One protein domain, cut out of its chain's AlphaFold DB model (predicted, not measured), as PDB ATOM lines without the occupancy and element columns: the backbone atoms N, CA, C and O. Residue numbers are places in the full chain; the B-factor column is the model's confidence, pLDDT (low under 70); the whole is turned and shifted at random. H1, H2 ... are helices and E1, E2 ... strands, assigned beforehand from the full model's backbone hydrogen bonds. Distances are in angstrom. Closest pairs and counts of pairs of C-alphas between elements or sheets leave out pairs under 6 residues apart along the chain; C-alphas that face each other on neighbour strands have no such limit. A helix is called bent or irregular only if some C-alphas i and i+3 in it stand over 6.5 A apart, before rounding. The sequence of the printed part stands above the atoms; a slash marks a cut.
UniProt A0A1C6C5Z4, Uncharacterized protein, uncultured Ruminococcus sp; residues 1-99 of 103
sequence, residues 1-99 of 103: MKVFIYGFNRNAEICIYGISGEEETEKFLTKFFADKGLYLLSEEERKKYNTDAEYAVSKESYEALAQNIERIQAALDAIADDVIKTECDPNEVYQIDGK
ATOM      1  N   MET A   1     236.706 217.763 194.733       87.56
ATOM      2  CA  MET A   1     237.589 217.535 195.923       87.56
ATOM      3  C   MET A   1     237.591 216.067 196.389       87.56
ATOM      4  O   MET A   1     236.523 215.479 196.540       87.56
ATOM      5  N   LYS A   2     238.764 215.473 196.682       91.69
ATOM      6  CA  LYS A   2     238.895 214.103 197.234       91.69
ATOM      7  C   LYS A   2     239.015 214.114 198.766       91.69
ATOM      8  O   LYS A   2     239.843 214.838 199.313       91.69
ATOM      9  N   VAL A   3     238.242 213.265 199.449       91.88
ATOM     10  CA  VAL A   3     238.255 213.103 200.915       91.88
ATOM     11  C   VAL A   3     238.415 211.637 201.323       91.88
ATOM     12  O   VAL A   3     237.869 210.737 200.682       91.88
ATOM     13  N   PHE A   4     239.142 211.381 202.407       94.75
ATOM     14  CA  PHE A   4     239.241 210.065 203.038       94.75
ATOM     15  C   PHE A   4     238.157 209.895 204.106       94.75
ATOM     16  O   PHE A   4     237.969 210.770 204.948       94.75
ATOM     17  N   ILE A   5     237.462 208.758 204.119       93.12
ATOM     18  CA  ILE A   5     236.404 208.493 205.101       93.12
ATOM     19  C   ILE A   5     236.913 207.512 206.158       93.12
ATOM     20  O   ILE A   5     236.930 206.290 205.941       93.12
ATOM     21  N   TYR A   6     237.306 208.031 207.323       84.88
ATOM     22  CA  TYR A   6     237.768 207.186 208.421       84.88
ATOM     23  C   TYR A   6     236.567 206.444 209.036       84.88
ATOM     24  O   TYR A   6     235.550 207.034 209.399       84.88
ATOM     25  N   GLY A   7     236.645 205.110 209.061       85.50
ATOM     26  CA  GLY A   7     235.533 204.203 209.391       85.50
ATOM     27  C   GLY A   7     235.078 203.334 208.213       85.50
ATOM     28  O   GLY A   7     234.738 202.173 208.417       85.50
ATOM     29  N   PHE A   8     235.158 203.846 206.980       87.12
ATOM     30  CA  PHE A   8     235.027 203.023 205.768       87.12
ATOM     31  C   PHE A   8     236.374 202.640 205.151       87.12
ATOM     32  O   PHE A   8     236.418 201.727 204.332       87.12
ATOM     33  N   ASN A   9     237.454 203.331 205.533       88.44
ATOM     34  CA  ASN A   9     238.800 203.142 204.988       88.44
ATOM     35  C   ASN A   9     238.827 203.232 203.451       88.44
ATOM     36  O   ASN A   9     239.382 202.373 202.768       88.44
ATOM     37  N   ARG A  10     238.163 204.260 202.910       92.56
ATOM     38  CA  ARG A  10     238.051 204.505 201.468       92.56
ATOM     39  C   ARG A  10     238.055 205.994 201.157       92.56
ATOM     40  O   ARG A  10     237.670 206.804 202.001       92.56
ATOM     41  N   ASN A  11     238.406 206.315 199.919       92.56
ATOM     42  CA  ASN A  11     238.293 207.664 199.380       92.56
ATOM     43  C   ASN A  11     236.920 207.877 198.740       92.56
ATOM     44  O   ASN A  11     236.343 206.952 198.168       92.56
ATOM     45  N   ALA A  12     236.427 209.107 198.822       90.62
ATOM     46  CA  ALA A  12     235.301 209.594 198.046       90.62
ATOM     47  C   ALA A  12     235.703 210.877 197.320       90.62
ATOM     48  O   ALA A  12     236.462 211.693 197.844       90.62
ATOM     49  N   GLU A  13     235.178 211.039 196.115       91.19
ATOM     50  CA  GLU A  13     235.274 212.277 195.359       91.19
ATOM     51  C   GLU A  13     233.928 212.988 195.450       91.19
ATOM     52  O   GLU A  13     232.875 212.380 195.252       91.19
ATOM     53  N   ILE A  14     233.974 214.251 195.854       86.69
ATOM     54  CA  ILE A  14     232.806 215.106 196.035       86.69
ATOM     55  C   ILE A  14     232.993 216.290 195.095       86.69
ATOM     56  O   ILE A  14     234.085 216.862 195.044       86.69
ATOM     57  N   CYS A  15     231.934 216.653 194.379       87.94
ATOM     58  CA  CYS A  15     231.884 217.832 193.524       87.94
ATOM     59  C   CYS A  15     230.614 218.609 193.872       87.94
ATOM     60  O   CYS A  15     229.525 218.036 193.834       87.94
ATOM     61  N   ILE A  16     230.762 219.877 194.249       84.94
ATOM     62  CA  ILE A  16     229.658 220.799 194.523       84.94
ATOM     63  C   ILE A  16     229.916 222.063 193.714       84.94
ATOM     64  O   ILE A  16     231.001 222.647 193.797       84.94
ATOM     65  N   TYR A  17     228.915 222.464 192.941       84.75
ATOM     66  CA  TYR A  17     228.969 223.655 192.103       84.75
ATOM     67  C   TYR A  17     228.165 224.766 192.759       84.75
ATOM     68  O   TYR A  17     227.024 224.536 193.169       84.75
ATOM     69  N   GLY A  18     228.778 225.941 192.879       83.00
ATOM     70  CA  GLY A  18     228.116 227.139 193.375       83.00
ATOM     71  C   GLY A  18     227.147 227.729 192.352       83.00
ATOM     72  O   GLY A  18     227.038 227.255 191.220       83.00
ATOM     73  N   ILE A  19     226.471 228.814 192.724       83.00
ATOM     74  CA  ILE A  19     225.483 229.473 191.848       83.00
ATOM     75  C   ILE A  19     226.088 230.102 190.585       83.00
ATOM     76  O   ILE A  19     225.378 230.347 189.613       83.00
ATOM     77  N   SER A  20     227.399 230.353 190.583       81.06
ATOM     78  CA  SER A  20     228.151 230.791 189.403       81.06
ATOM     79  C   SER A  20     228.420 229.654 188.407       81.06
ATOM     80  O   SER A  20     228.903 229.909 187.306       81.06
ATOM     81  N   GLY A  21     228.140 228.401 188.786       78.44
ATOM     82  CA  GLY A  21     228.526 227.201 188.044       78.44
ATOM     83  C   GLY A  21     229.990 226.790 188.242       78.44
ATOM     84  O   GLY A  21     230.423 225.790 187.669       78.44
ATOM     85  N   GLU A  22     230.759 227.527 189.046       87.00
ATOM     86  CA  GLU A  22     232.135 227.164 189.393       87.00
ATOM     87  C   GLU A  22     232.166 226.087 190.490       87.00
ATOM     88  O   GLU A  22     231.272 226.011 191.340       87.00
ATOM     89  N   GLU A  23     233.187 225.222 190.472       88.19
ATOM     90  CA  GLU A  23     233.376 224.228 191.535       88.19
ATOM     91  C   GLU A  23     233.805 224.936 192.827       88.19
ATOM     92  O   GLU A  23     234.899 225.487 192.915       88.19
ATOM     93  N   GLU A  24     232.964 224.854 193.855       89.19
ATOM     94  CA  GLU A  24     233.169 225.497 195.160       89.19
ATOM     95  C   GLU A  24     233.240 224.450 196.289       89.19
ATOM     96  O   GLU A  24     232.997 224.731 197.467       89.19
ATOM     97  N   THR A  25     233.582 223.202 195.937       87.56
ATOM     98  CA  THR A  25     233.534 222.048 196.846       87.56
ATOM     99  C   THR A  25     234.329 222.261 198.131       87.56
ATOM    100  O   THR A  25     233.833 221.958 199.213       87.56
ATOM    101  N   GLU A  26     235.563 222.762 198.045       87.88
ATOM    102  CA  GLU A  26     236.418 222.935 199.224       87.88
ATOM    103  C   GLU A  26     235.848 223.987 200.181       87.88
ATOM    104  O   GLU A  26     235.707 223.737 201.381       87.88
ATOM    105  N   LYS A  27     235.436 225.140 199.650       87.06
ATOM    106  CA  LYS A  27     234.794 226.219 200.410       87.06
ATOM    107  C   LYS A  27     233.485 225.756 201.044       87.06
ATOM    108  O   LYS A  27     233.211 226.095 202.197       87.06
ATOM    109  N   PHE A  28     232.691 224.963 200.325       86.44
ATOM    110  CA  PHE A  28     231.476 224.372 200.870       86.44
ATOM    111  C   PHE A  28     231.797 223.395 202.001       86.44
ATOM    112  O   PHE A  28     231.284 223.556 203.103       86.44
ATOM    113  N   LEU A  29     232.656 222.400 201.764       86.25
ATOM    114  CA  LEU A  29     232.926 221.338 202.734       86.25
ATOM    115  C   LEU A  29     233.599 221.871 204.003       86.25
ATOM    116  O   LEU A  29     233.225 221.462 205.101       86.25
ATOM    117  N   THR A  30     234.539 222.810 203.877       85.00
ATOM    118  CA  THR A  30     235.198 223.449 205.030       85.00
ATOM    119  C   THR A  30     234.217 224.239 205.895       85.00
ATOM    120  O   THR A  30     234.314 224.189 207.119       85.00
ATOM    121  N   LYS A  31     233.225 224.910 205.291       83.75
ATOM    122  CA  LYS A  31     232.145 225.588 206.028       83.75
ATOM    123  C   LYS A  31     231.106 224.615 206.587       83.75
ATOM    124  O   LYS A  31     230.699 224.754 207.735       83.75
ATOM    125  N   PHE A  32     230.674 223.637 205.794       81.62
ATOM    126  CA  PHE A  32     229.638 222.666 206.155       81.62
ATOM    127  C   PHE A  32     230.072 221.785 207.330       81.62
ATOM    128  O   PHE A  32     229.286 221.505 208.235       81.62
ATOM    129  N   PHE A  33     231.343 221.385 207.335       82.44
ATOM    130  CA  PHE A  33     231.947 220.600 208.401       82.44
ATOM    131  C   PHE A  33     232.743 221.433 209.406       82.44
ATOM    132  O   PHE A  33     233.483 220.845 210.199       82.44
ATOM    133  N   ALA A  34     232.593 222.764 209.410       74.50
ATOM    134  CA  ALA A  34     233.176 223.600 210.453       74.50
ATOM    135  C   ALA A  34     232.763 223.039 211.826       74.50
ATOM    136  O   ALA A  34     231.581 222.799 212.079       74.50
ATOM    137  N   ASP A  35     233.758 222.721 212.657       72.62
ATOM    138  CA  ASP A  35     233.608 222.088 213.977       72.62
ATOM    139  C   ASP A  35     232.983 220.670 213.989       72.62
ATOM    140  O   ASP A  35     232.723 220.112 215.055       72.62
ATOM    141  N   LYS A  36     232.749 220.054 212.819       70.31
ATOM    142  CA  LYS A  36     231.986 218.796 212.649       70.31
ATOM    143  C   LYS A  36     232.716 217.678 211.892       70.31
ATOM    144  O   LYS A  36     232.095 216.730 211.405       70.31
ATOM    145  N   GLY A  37     234.047 217.732 211.864       77.69
ATOM    146  CA  GLY A  37     234.862 216.540 211.617       77.69
ATOM    147  C   GLY A  37     235.489 216.404 210.233       77.69
ATOM    148  O   GLY A  37     235.944 215.305 209.924       77.69
ATOM    149  N   LEU A  38     235.552 217.477 209.434       88.94
ATOM    150  CA  LEU A  38     236.516 217.570 208.333       88.94
ATOM    151  C   LEU A  38     237.849 218.082 208.891       88.94
ATOM    152  O   LEU A  38     237.874 219.109 209.566       88.94
ATOM    153  N   TYR A  39     238.948 217.387 208.615       89.81
ATOM    154  CA  TYR A  39     240.277 217.826 209.039       89.81
ATOM    155  C   TYR A  39     241.354 217.465 208.014       89.81
ATOM    156  O   TYR A  39     241.185 216.538 207.222       89.81
ATOM    157  N   LEU A  40     242.458 218.214 208.021       91.44
ATOM    158  CA  LEU A  40     243.621 217.950 207.173       91.44
ATOM    159  C   LEU A  40     244.401 216.748 207.703       91.44
ATOM    160  O   LEU A  40     244.779 216.717 208.873       91.44
ATOM    161  N   LEU A  41     244.683 215.785 206.830       91.25
ATOM    162  CA  LEU A  41     245.522 214.644 207.165       91.25
ATOM    163  C   LEU A  41     246.993 215.057 207.230       91.25
ATOM    164  O   LEU A  41     247.541 215.659 206.301       91.25
ATOM    165  N   SER A  42     247.666 214.647 208.301       93.31
ATOM    166  CA  SER A  42     249.126 214.707 208.376       93.31
ATOM    167  C   SER A  42     249.783 213.736 207.380       93.31
ATOM    168  O   SER A  42     249.171 212.771 206.911       93.31
ATOM    169  N   GLU A  43     251.068 213.935 207.061       93.56
ATOM    170  CA  GLU A  43     251.813 212.973 206.231       93.56
ATOM    171  C   GLU A  43     251.851 211.563 206.834       93.56
ATOM    172  O   GLU A  43     251.795 210.576 206.097       93.56
ATOM    173  N   GLU A  44     251.945 211.464 208.160       93.44
ATOM    174  CA  GLU A  44     251.953 210.186 208.872       93.44
ATOM    175  C   GLU A  44     250.617 209.459 208.713       93.44
ATOM    176  O   GLU A  44     250.592 208.263 208.420       93.44
ATOM    177  N   GLU A  45     249.501 210.181 208.829       92.62
ATOM    178  CA  GLU A  45     248.172 209.616 208.619       92.62
ATOM    179  C   GLU A  45     247.932 209.213 207.164       92.62
ATOM    180  O   GLU A  45     247.428 208.117 206.926       92.62
ATOM    181  N   ARG A  46     248.343 210.028 206.183       93.38
ATOM    182  CA  ARG A  46     248.234 209.664 204.756       93.38
ATOM    183  C   ARG A  46     248.975 208.364 204.445       93.38
ATOM    184  O   ARG A  46     248.430 207.494 203.766       93.38
ATOM    185  N   LYS A  47     250.176 208.185 205.011       93.19
ATOM    186  CA  LYS A  47     250.945 206.931 204.914       93.19
ATOM    187  C   LYS A  47     250.242 205.776 205.628       93.19
ATOM    188  O   LYS A  47     250.122 204.696 205.058       93.19
ATOM    189  N   LYS A  48     249.750 205.996 206.852       92.38
ATOM    190  CA  LYS A  48     249.051 204.985 207.665       92.38
ATOM    191  C   LYS A  48     247.787 204.462 206.982       92.38
ATOM    192  O   LYS A  48     247.539 203.261 207.000       92.38
ATOM    193  N   TYR A  49     246.989 205.356 206.411       90.75
ATOM    194  CA  TYR A  49     245.738 205.016 205.735       90.75
ATOM    195  C   TYR A  49     245.933 204.647 204.261       90.75
ATOM    196  O   TYR A  49     244.970 204.250 203.611       90.75
ATOM    197  N   ASN A  50     247.164 204.750 203.743       92.31
ATOM    198  CA  ASN A  50     247.501 204.534 202.339       92.31
ATOM    199  C   ASN A  50     246.560 205.311 201.397       92.31
ATOM    200  O   ASN A  50     245.949 204.742 200.491       92.31
ATOM    201  N   THR A  51     246.408 206.611 201.659       92.19
ATOM    202  CA  THR A  51     245.528 207.505 200.897       92.19
ATOM    203  C   THR A  51     246.289 208.701 200.343       92.19
ATOM    204  O   THR A  51     247.222 209.211 200.963       92.19
ATOM    205  N   ASP A  52     245.859 209.153 199.169       92.56
ATOM    206  CA  ASP A  52     246.295 210.385 198.519       92.56
ATOM    207  C   ASP A  52     245.370 211.580 198.813       92.56
ATOM    208  O   ASP A  52     245.618 212.679 198.329       92.56
ATOM    209  N   ALA A  53     244.305 211.388 199.600       92.94
ATOM    210  CA  ALA A  53     243.429 212.474 200.022       92.94
ATOM    211  C   ALA A  53     244.139 213.419 201.005       92.94
ATOM    212  O   ALA A  53     244.860 212.984 201.907       92.94
ATOM    213  N   GLU A  54     243.890 214.719 200.865       92.56
ATOM    214  CA  GLU A  54     244.420 215.733 201.784       92.56
ATOM    215  C   GLU A  54     243.551 215.909 203.027       92.56
ATOM    216  O   GLU A  54     244.062 216.223 204.099       92.56
ATOM    217  N   TYR A  55     242.251 215.658 202.897       92.69
ATOM    218  CA  TYR A  55     241.282 215.828 203.968       92.69
ATOM    219  C   TYR A  55     240.662 214.495 204.368       92.69
ATOM    220  O   TYR A  55     240.460 213.609 203.533       92.69
ATOM    221  N   ALA A  56     240.300 214.383 205.640       92.56
ATOM    222  CA  ALA A  56     239.549 213.268 206.186       92.56
ATOM    223  C   ALA A  56     238.245 213.720 206.838       92.56
ATOM    224  O   ALA A  56     238.153 214.808 207.403       92.56
ATOM    225  N   VAL A  57     237.243 212.845 206.769       92.62
ATOM    226  CA  VAL A  57     235.922 213.013 207.375       92.62
ATOM    227  C   VAL A  57     235.478 211.712 208.042       92.62
ATOM    228  O   VAL A  57     235.868 210.621 207.616       92.62
ATOM    229  N   SER A  58     234.675 211.805 209.101       90.62
ATOM    230  CA  SER A  58     234.120 210.615 209.754       90.62
ATOM    231  C   SER A  58     233.084 209.933 208.861       90.62
ATOM    232  O   SER A  58     232.439 210.575 208.027       90.62
ATOM    233  N   LYS A  59     232.879 208.628 209.065       90.19
ATOM    234  CA  LYS A  59     231.765 207.899 208.444       90.19
ATOM    235  C   LYS A  59     230.418 208.607 208.660       90.19
ATOM    236  O   LYS A  59     229.683 208.786 207.699       90.19
ATOM    237  N   GLU A  60     230.118 209.016 209.889       88.75
ATOM    238  CA  GLU A  60     228.829 209.624 210.254       88.75
ATOM    239  C   GLU A  60     228.618 210.967 209.541       88.75
ATOM    240  O   GLU A  60     227.559 211.217 208.967       88.75
ATOM    241  N   SER A  61     229.656 211.807 209.511       88.56
ATOM    242  CA  SER A  61     229.640 213.098 208.821       88.56
ATOM    243  C   SER A  61     229.519 212.917 207.303       88.56
ATOM    244  O   SER A  61     228.777 213.652 206.650       88.56
ATOM    245  N   TYR A  62     230.184 211.905 206.735       89.94
ATOM    246  CA  TYR A  62     230.034 211.562 205.322       89.94
ATOM    247  C   TYR A  62     228.626 211.055 204.991       89.94
ATOM    248  O   TYR A  62     228.049 211.468 203.991       89.94
ATOM    249  N   GLU A  63     228.050 210.181 205.818       89.88
ATOM    250  CA  GLU A  63     226.687 209.676 205.621       89.88
ATOM    251  C   GLU A  63     225.656 210.810 205.701       89.88
ATOM    252  O   GLU A  63     224.756 210.877 204.864       89.88
ATOM    253  N   ALA A  64     225.826 211.748 206.639       87.88
ATOM    254  CA  ALA A  64     224.986 212.939 206.733       87.88
ATOM    255  C   ALA A  64     225.090 213.826 205.481       87.88
ATOM    256  O   ALA A  64     224.069 214.310 204.988       87.88
ATOM    257  N   LEU A  65     226.296 214.014 204.935       88.00
ATOM    258  CA  LEU A  65     226.478 214.723 203.668       88.00
ATOM    259  C   LEU A  65     225.799 213.973 202.518       88.00
ATOM    260  O   LEU A  65     225.011 214.569 201.793       88.00
ATOM    261  N   ALA A  66     226.046 212.672 202.374       88.00
ATOM    262  CA  ALA A  66     225.506 211.865 201.283       88.00
ATOM    263  C   ALA A  66     223.967 211.861 201.249       88.00
ATOM    264  O   ALA A  66     223.379 211.869 200.173       88.00
ATOM    265  N   GLN A  67     223.306 211.902 202.409       88.38
ATOM    266  CA  GLN A  67     221.843 211.991 202.494       88.38
ATOM    267  C   GLN A  67     221.277 213.362 202.090       88.38
ATOM    268  O   GLN A  67     220.094 213.457 201.765       88.38
ATOM    269  N   ASN A  68     222.088 214.421 202.138       86.75
ATOM    270  CA  ASN A  68     221.636 215.795 201.901       86.75
ATOM    271  C   ASN A  68     222.215 216.426 200.629       86.75
ATOM    272  O   ASN A  68     221.691 217.444 200.188       86.75
ATOM    273  N   ILE A  69     223.253 215.840 200.025       86.56
ATOM    274  CA  ILE A  69     224.003 216.459 198.923       86.56
ATOM    275  C   ILE A  69     223.133 216.751 197.698       86.56
ATOM    276  O   ILE A  69     223.236 217.829 197.124       86.56
ATOM    277  N   GLU A  70     222.205 215.854 197.360       85.88
ATOM    278  CA  GLU A  70     221.250 216.063 196.266       85.88
ATOM    279  C   GLU A  70     220.335 217.266 196.536       85.88
ATOM    280  O   GLU A  70     220.106 218.092 195.657       85.88
ATOM    281  N   ARG A  71     219.858 217.413 197.778       86.88
ATOM    282  CA  ARG A  71     219.001 218.539 198.177       86.88
ATOM    283  C   ARG A  71     219.762 219.857 198.175       86.88
ATOM    284  O   ARG A  71     219.190 220.880 197.824       86.88
ATOM    285  N   ILE A  72     221.031 219.824 198.580       85.94
ATOM    286  CA  ILE A  72     221.912 220.992 198.567       85.94
ATOM    287  C   ILE A  72     222.138 221.451 197.125       85.94
ATOM    288  O   ILE A  72     221.919 222.623 196.840       85.94
ATOM    289  N   GLN A  73     222.503 220.542 196.215       83.50
ATOM    290  CA  GLN A  73     222.735 220.908 194.815       83.50
ATOM    291  C   GLN A  73     221.449 221.411 194.150       83.50
ATOM    292  O   GLN A  73     221.464 222.467 193.533       83.50
ATOM    293  N   ALA A  74     220.311 220.746 194.377       87.31
ATOM    294  CA  ALA A  74     219.023 221.209 193.860       87.31
ATOM    295  C   ALA A  74     218.632 222.607 194.382       87.31
ATOM    296  O   ALA A  74     218.016 223.387 193.658       87.31
ATOM    297  N   ALA A  75     218.982 222.934 195.631       86.19
ATOM    298  CA  ALA A  75     218.759 224.267 196.181       86.19
ATOM    299  C   ALA A  75     219.674 225.316 195.530       86.19
ATOM    300  O   ALA A  75     219.193 226.393 195.192       86.19
ATOM    301  N   LEU A  76     220.958 225.005 195.321       85.62
ATOM    302  CA  LEU A  76     221.894 225.895 194.621       85.62
ATOM    303  C   LEU A  76     221.441 226.155 193.179       85.62
ATOM    304  O   LEU A  76     221.386 227.308 192.762       85.62
ATOM    305  N   ASP A  77     221.021 225.114 192.461       85.81
ATOM    306  CA  ASP A  77     220.535 225.232 191.086       85.81
ATOM    307  C   ASP A  77     219.268 226.103 191.011       85.81
ATOM    308  O   ASP A  77     219.153 226.966 190.144       85.81
ATOM    309  N   ALA A  78     218.331 225.937 191.954       86.75
ATOM    310  CA  ALA A  78     217.121 226.758 192.020       86.75
ATOM    311  C   ALA A  78     217.427 228.241 192.295       86.75
ATOM    312  O   ALA A  78     216.788 229.115 191.709       86.75
ATOM    313  N   ILE A  79     218.407 228.520 193.161       85.81
ATOM    314  CA  ILE A  79     218.869 229.884 193.448       85.81
ATOM    315  C   ILE A  79     219.537 230.489 192.212       85.81
ATOM    316  O   ILE A  79     219.237 231.627 191.862       85.81
ATOM    317  N   ALA A  80     220.405 229.740 191.526       85.50
ATOM    318  CA  ALA A  80     221.046 230.200 190.297       85.50
ATOM    319  C   ALA A  80     220.004 230.574 189.227       85.50
ATOM    320  O   ALA A  80     220.076 231.644 188.622       85.50
ATOM    321  N   ASP A  81     218.983 229.731 189.057       86.56
ATOM    322  CA  ASP A  81     217.860 229.970 188.151       86.56
ATOM    323  C   ASP A  81     217.080 231.247 188.497       86.56
ATOM    324  O   ASP A  81     216.672 231.992 187.603       86.56
ATOM    325  N   ASP A  82     216.842 231.493 189.785       86.31
ATOM    326  CA  ASP A  82     216.121 232.671 190.262       86.31
ATOM    327  C   ASP A  82     216.938 233.953 190.074       86.31
ATOM    328  O   ASP A  82     216.414 234.933 189.543       86.31
ATOM    329  N   VAL A  83     218.237 233.926 190.396       84.50
ATOM    330  CA  VAL A  83     219.180 235.036 190.163       84.50
ATOM    331  C   VAL A  83     219.206 235.428 188.687       84.50
ATOM    332  O   VAL A  83     219.113 236.610 188.363       84.50
ATOM    333  N   ILE A  84     219.259 234.449 187.778       83.81
ATOM    334  CA  ILE A  84     219.249 234.701 186.329       83.81
ATOM    335  C   ILE A  84     217.915 235.306 185.877       83.81
ATOM    336  O   ILE A  84     217.899 236.226 185.061       83.81
ATOM    337  N   LYS A  85     216.782 234.793 186.373       87.62
ATOM    338  CA  LYS A  85     215.444 235.238 185.942       87.62
ATOM    339  C   LYS A  85     215.063 236.610 186.480       87.62
ATOM    340  O   LYS A  85     214.311 237.325 185.823       87.62
ATOM    341  N   THR A  86     215.511 236.937 187.687       84.62
ATOM    342  CA  THR A  86     215.094 238.143 188.414       84.62
ATOM    343  C   THR A  86     216.154 239.239 188.423       84.62
ATOM    344  O   THR A  86     215.851 240.346 188.859       84.62
ATOM    345  N   GLU A  87     217.369 238.945 187.943       82.25
ATOM    346  CA  GLU A  87     218.538 239.834 188.007       82.25
ATOM    347  C   GLU A  87     218.794 240.364 189.433       82.25
ATOM    348  O   GLU A  87     219.224 241.502 189.623       82.25
ATOM    349  N   CYS A  88     218.490 239.554 190.456       79.00
ATOM    350  CA  CYS A  88     218.680 239.929 191.855       79.00
ATOM    351  C   CYS A  88     220.106 239.631 192.345       79.00
ATOM    352  O   CYS A  88     220.765 238.716 191.853       79.00
ATOM    353  N   ASP A  89     220.584 240.383 193.346       78.69
ATOM    354  CA  ASP A  89     221.836 240.045 194.028       78.69
ATOM    355  C   ASP A  89     221.578 238.902 195.029       78.69
ATOM    356  O   ASP A  89     220.863 239.098 196.023       78.69
ATOM    357  N   PRO A  90     222.164 237.706 194.827       74.25
ATOM    358  CA  PRO A  90     221.979 236.586 195.739       74.25
ATOM    359  C   PRO A  90     222.456 236.893 197.160       74.25
ATOM    360  O   PRO A  90     221.903 236.357 198.121       74.25
ATOM    361  N   ASN A  91     223.440 237.784 197.312       71.38
ATOM    362  CA  ASN A  91     223.920 238.202 198.621       71.38
ATOM    363  C   ASN A  91     222.921 239.084 199.359       71.38
ATOM    364  O   ASN A  91     223.070 239.215 200.566       71.38
ATOM    365  N   GLU A  92     221.931 239.677 198.694       75.25
ATOM    366  CA  GLU A  92     220.875 240.468 199.336       75.25
ATOM    367  C   GLU A  92     219.620 239.632 199.605       75.25
ATOM    368  O   GLU A  92     218.976 239.798 200.642       75.25
ATOM    369  N   VAL A  93     219.290 238.706 198.700       76.12
ATOM    370  CA  VAL A  93     218.044 237.923 198.755       76.12
ATOM    371  C   VAL A  93     218.175 236.669 199.621       76.12
ATOM    372  O   VAL A  93     217.257 236.334 200.370       76.12
ATOM    373  N   TYR A  94     219.322 235.988 199.574       73.44
ATOM    374  CA  TYR A  94     219.531 234.694 200.233       73.44
ATOM    375  C   TYR A  94     220.376 234.818 201.509       73.44
ATOM    376  O   TYR A  94     221.316 234.053 201.751       73.44
ATOM    377  N   GLN A  95     220.022 235.794 202.352       68.06
ATOM    378  CA  GLN A  95     220.592 235.956 203.690       68.06
ATOM    379  C   GLN A  95     219.719 235.306 204.765       68.06
ATOM    380  O   GLN A  95     218.508 235.512 204.819       68.06
ATOM    381  N   ILE A  96     220.356 234.596 205.695       59.03
ATOM    382  CA  ILE A  96     219.752 234.207 206.976       59.03
ATOM    383  C   ILE A  96     220.633 234.821 208.071       59.03
ATOM    384  O   ILE A  96     221.855 234.751 207.990       59.03
ATOM    385  N   ASP A  97     220.050 235.502 209.057       60.50
ATOM    386  CA  ASP A  97     220.790 236.140 210.163       60.50
ATOM    387  C   ASP A  97     222.003 237.004 209.725       60.50
ATOM    388  O   ASP A  97     223.052 237.019 210.373       60.50
ATOM    389  N   GLY A  98     221.878 237.716 208.596       57.72
ATOM    390  CA  GLY A  98     222.926 238.593 208.053       57.72
ATOM    391  C   GLY A  98     224.123 237.865 207.428       57.72
ATOM    392  O   GLY A  98     225.171 238.475 207.216       57.72
ATOM    393  N   LYS A  99     224.001 236.562 207.149       56.81
ATOM    394  CA  LYS A  99     225.016 235.763 206.456       56.81
ATOM    395  C   LYS A  99     224.435 235.189 205.168       56.81
ATOM    396  O   LYS A  99     223.365 234.586 205.178       56.81
TER     397      LYS A  99
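This is residues 1 to 99 of the 103 residues of an uncharacterized protein of uncultured Ruminococcus sp (UniProt A0A1C6C5Z4). A small three-stranded sheet sits toward one end of an elongated model, and the long bent helix H3 leads away from it: arm H3a stands up from the sheet and arm H3b runs on to the other end, where the chain folds back into short H4 and a tail. H2 lies at the sheet's end of the model, H1 near the middle, and the long link of residues 14 to 24 loops out beside H3b. The printed part has 99 residues, with three named strands and four named helices in the order E1 E2 H1 H2 E3 H3 H4; the sheet is mixed, in the order E2 E1 E3, and the class is mixed, helices and strands. The whole is loose, with a radius of gyration of the C-alphas of 15.9 A and spans of 51 by 23 by 22 A; H3b makes much of the length.

Find C-alpha 2 at (238.895, 214.103, 197.234); from there E1, residues 2 to 6, runs 13.2 A. E2, residues 10 to 13, covers 10.3 A, and E3, residues 55 to 58, 10.6 A. H3 begins at C-alpha 59, at (231.765, 207.899, 208.444), and by its hydrogen bonds was assigned as one helix, residues 59 to 86, but it is bent: C-alphas 67 and 70 are 7.5 A apart. Its arms are H3a, residues 59 to 67, 12.3 A, and H3b, residues 70 to 86, 24.2 A, ending at (215.094, 238.143, 188.414). Look next for H1, residues 25 to 32, 10.1 A; H2, residues 43 to 49, 10.0 A; and H4, residues 90 to 93, 5.1 A.

Begin at the inner strand E1. E2 is its antiparallel neighbour and makes a hairpin with it, with N 3 and O 12 at 2.9 A. E3 is its parallel neighbour on the other edge, with N 4 and O 55 at 2.8 A. Residues 39 to 40 pair, antiparallel, with residues 55 to 56 of E3. H3a is on the sheet over E1 and E3, at a height over the sheet of 9.7 A; the closest C-alphas of E1 and H3a, those of Ile 5 and Lys 59, are 5.7 A apart. H3b stands at a steep tilt of 44 degrees to H3a and is not on the sheet. H1, with residues 25 to 30, and H2, with residues 45 to 49, only graze the sheet. H3b and H4 are close but not clearly touching, the C-alphas of Val 83 and Pro 90 being 6.4 A apart. In H1, H2, H3a and H3b every O i to N i+4 pair is within hydrogen-bond range; H4 is too short for one.

The two C-alphas farthest apart, those of Lys 48 and Thr 86, are 51.2 A from each other. The printed part has no cut, and the link from E2 to H1, 11 residues, is long. Look at the B-factor column: mean pLDDT of the printed part is 85.3, and residues 95 to 99 are under 70.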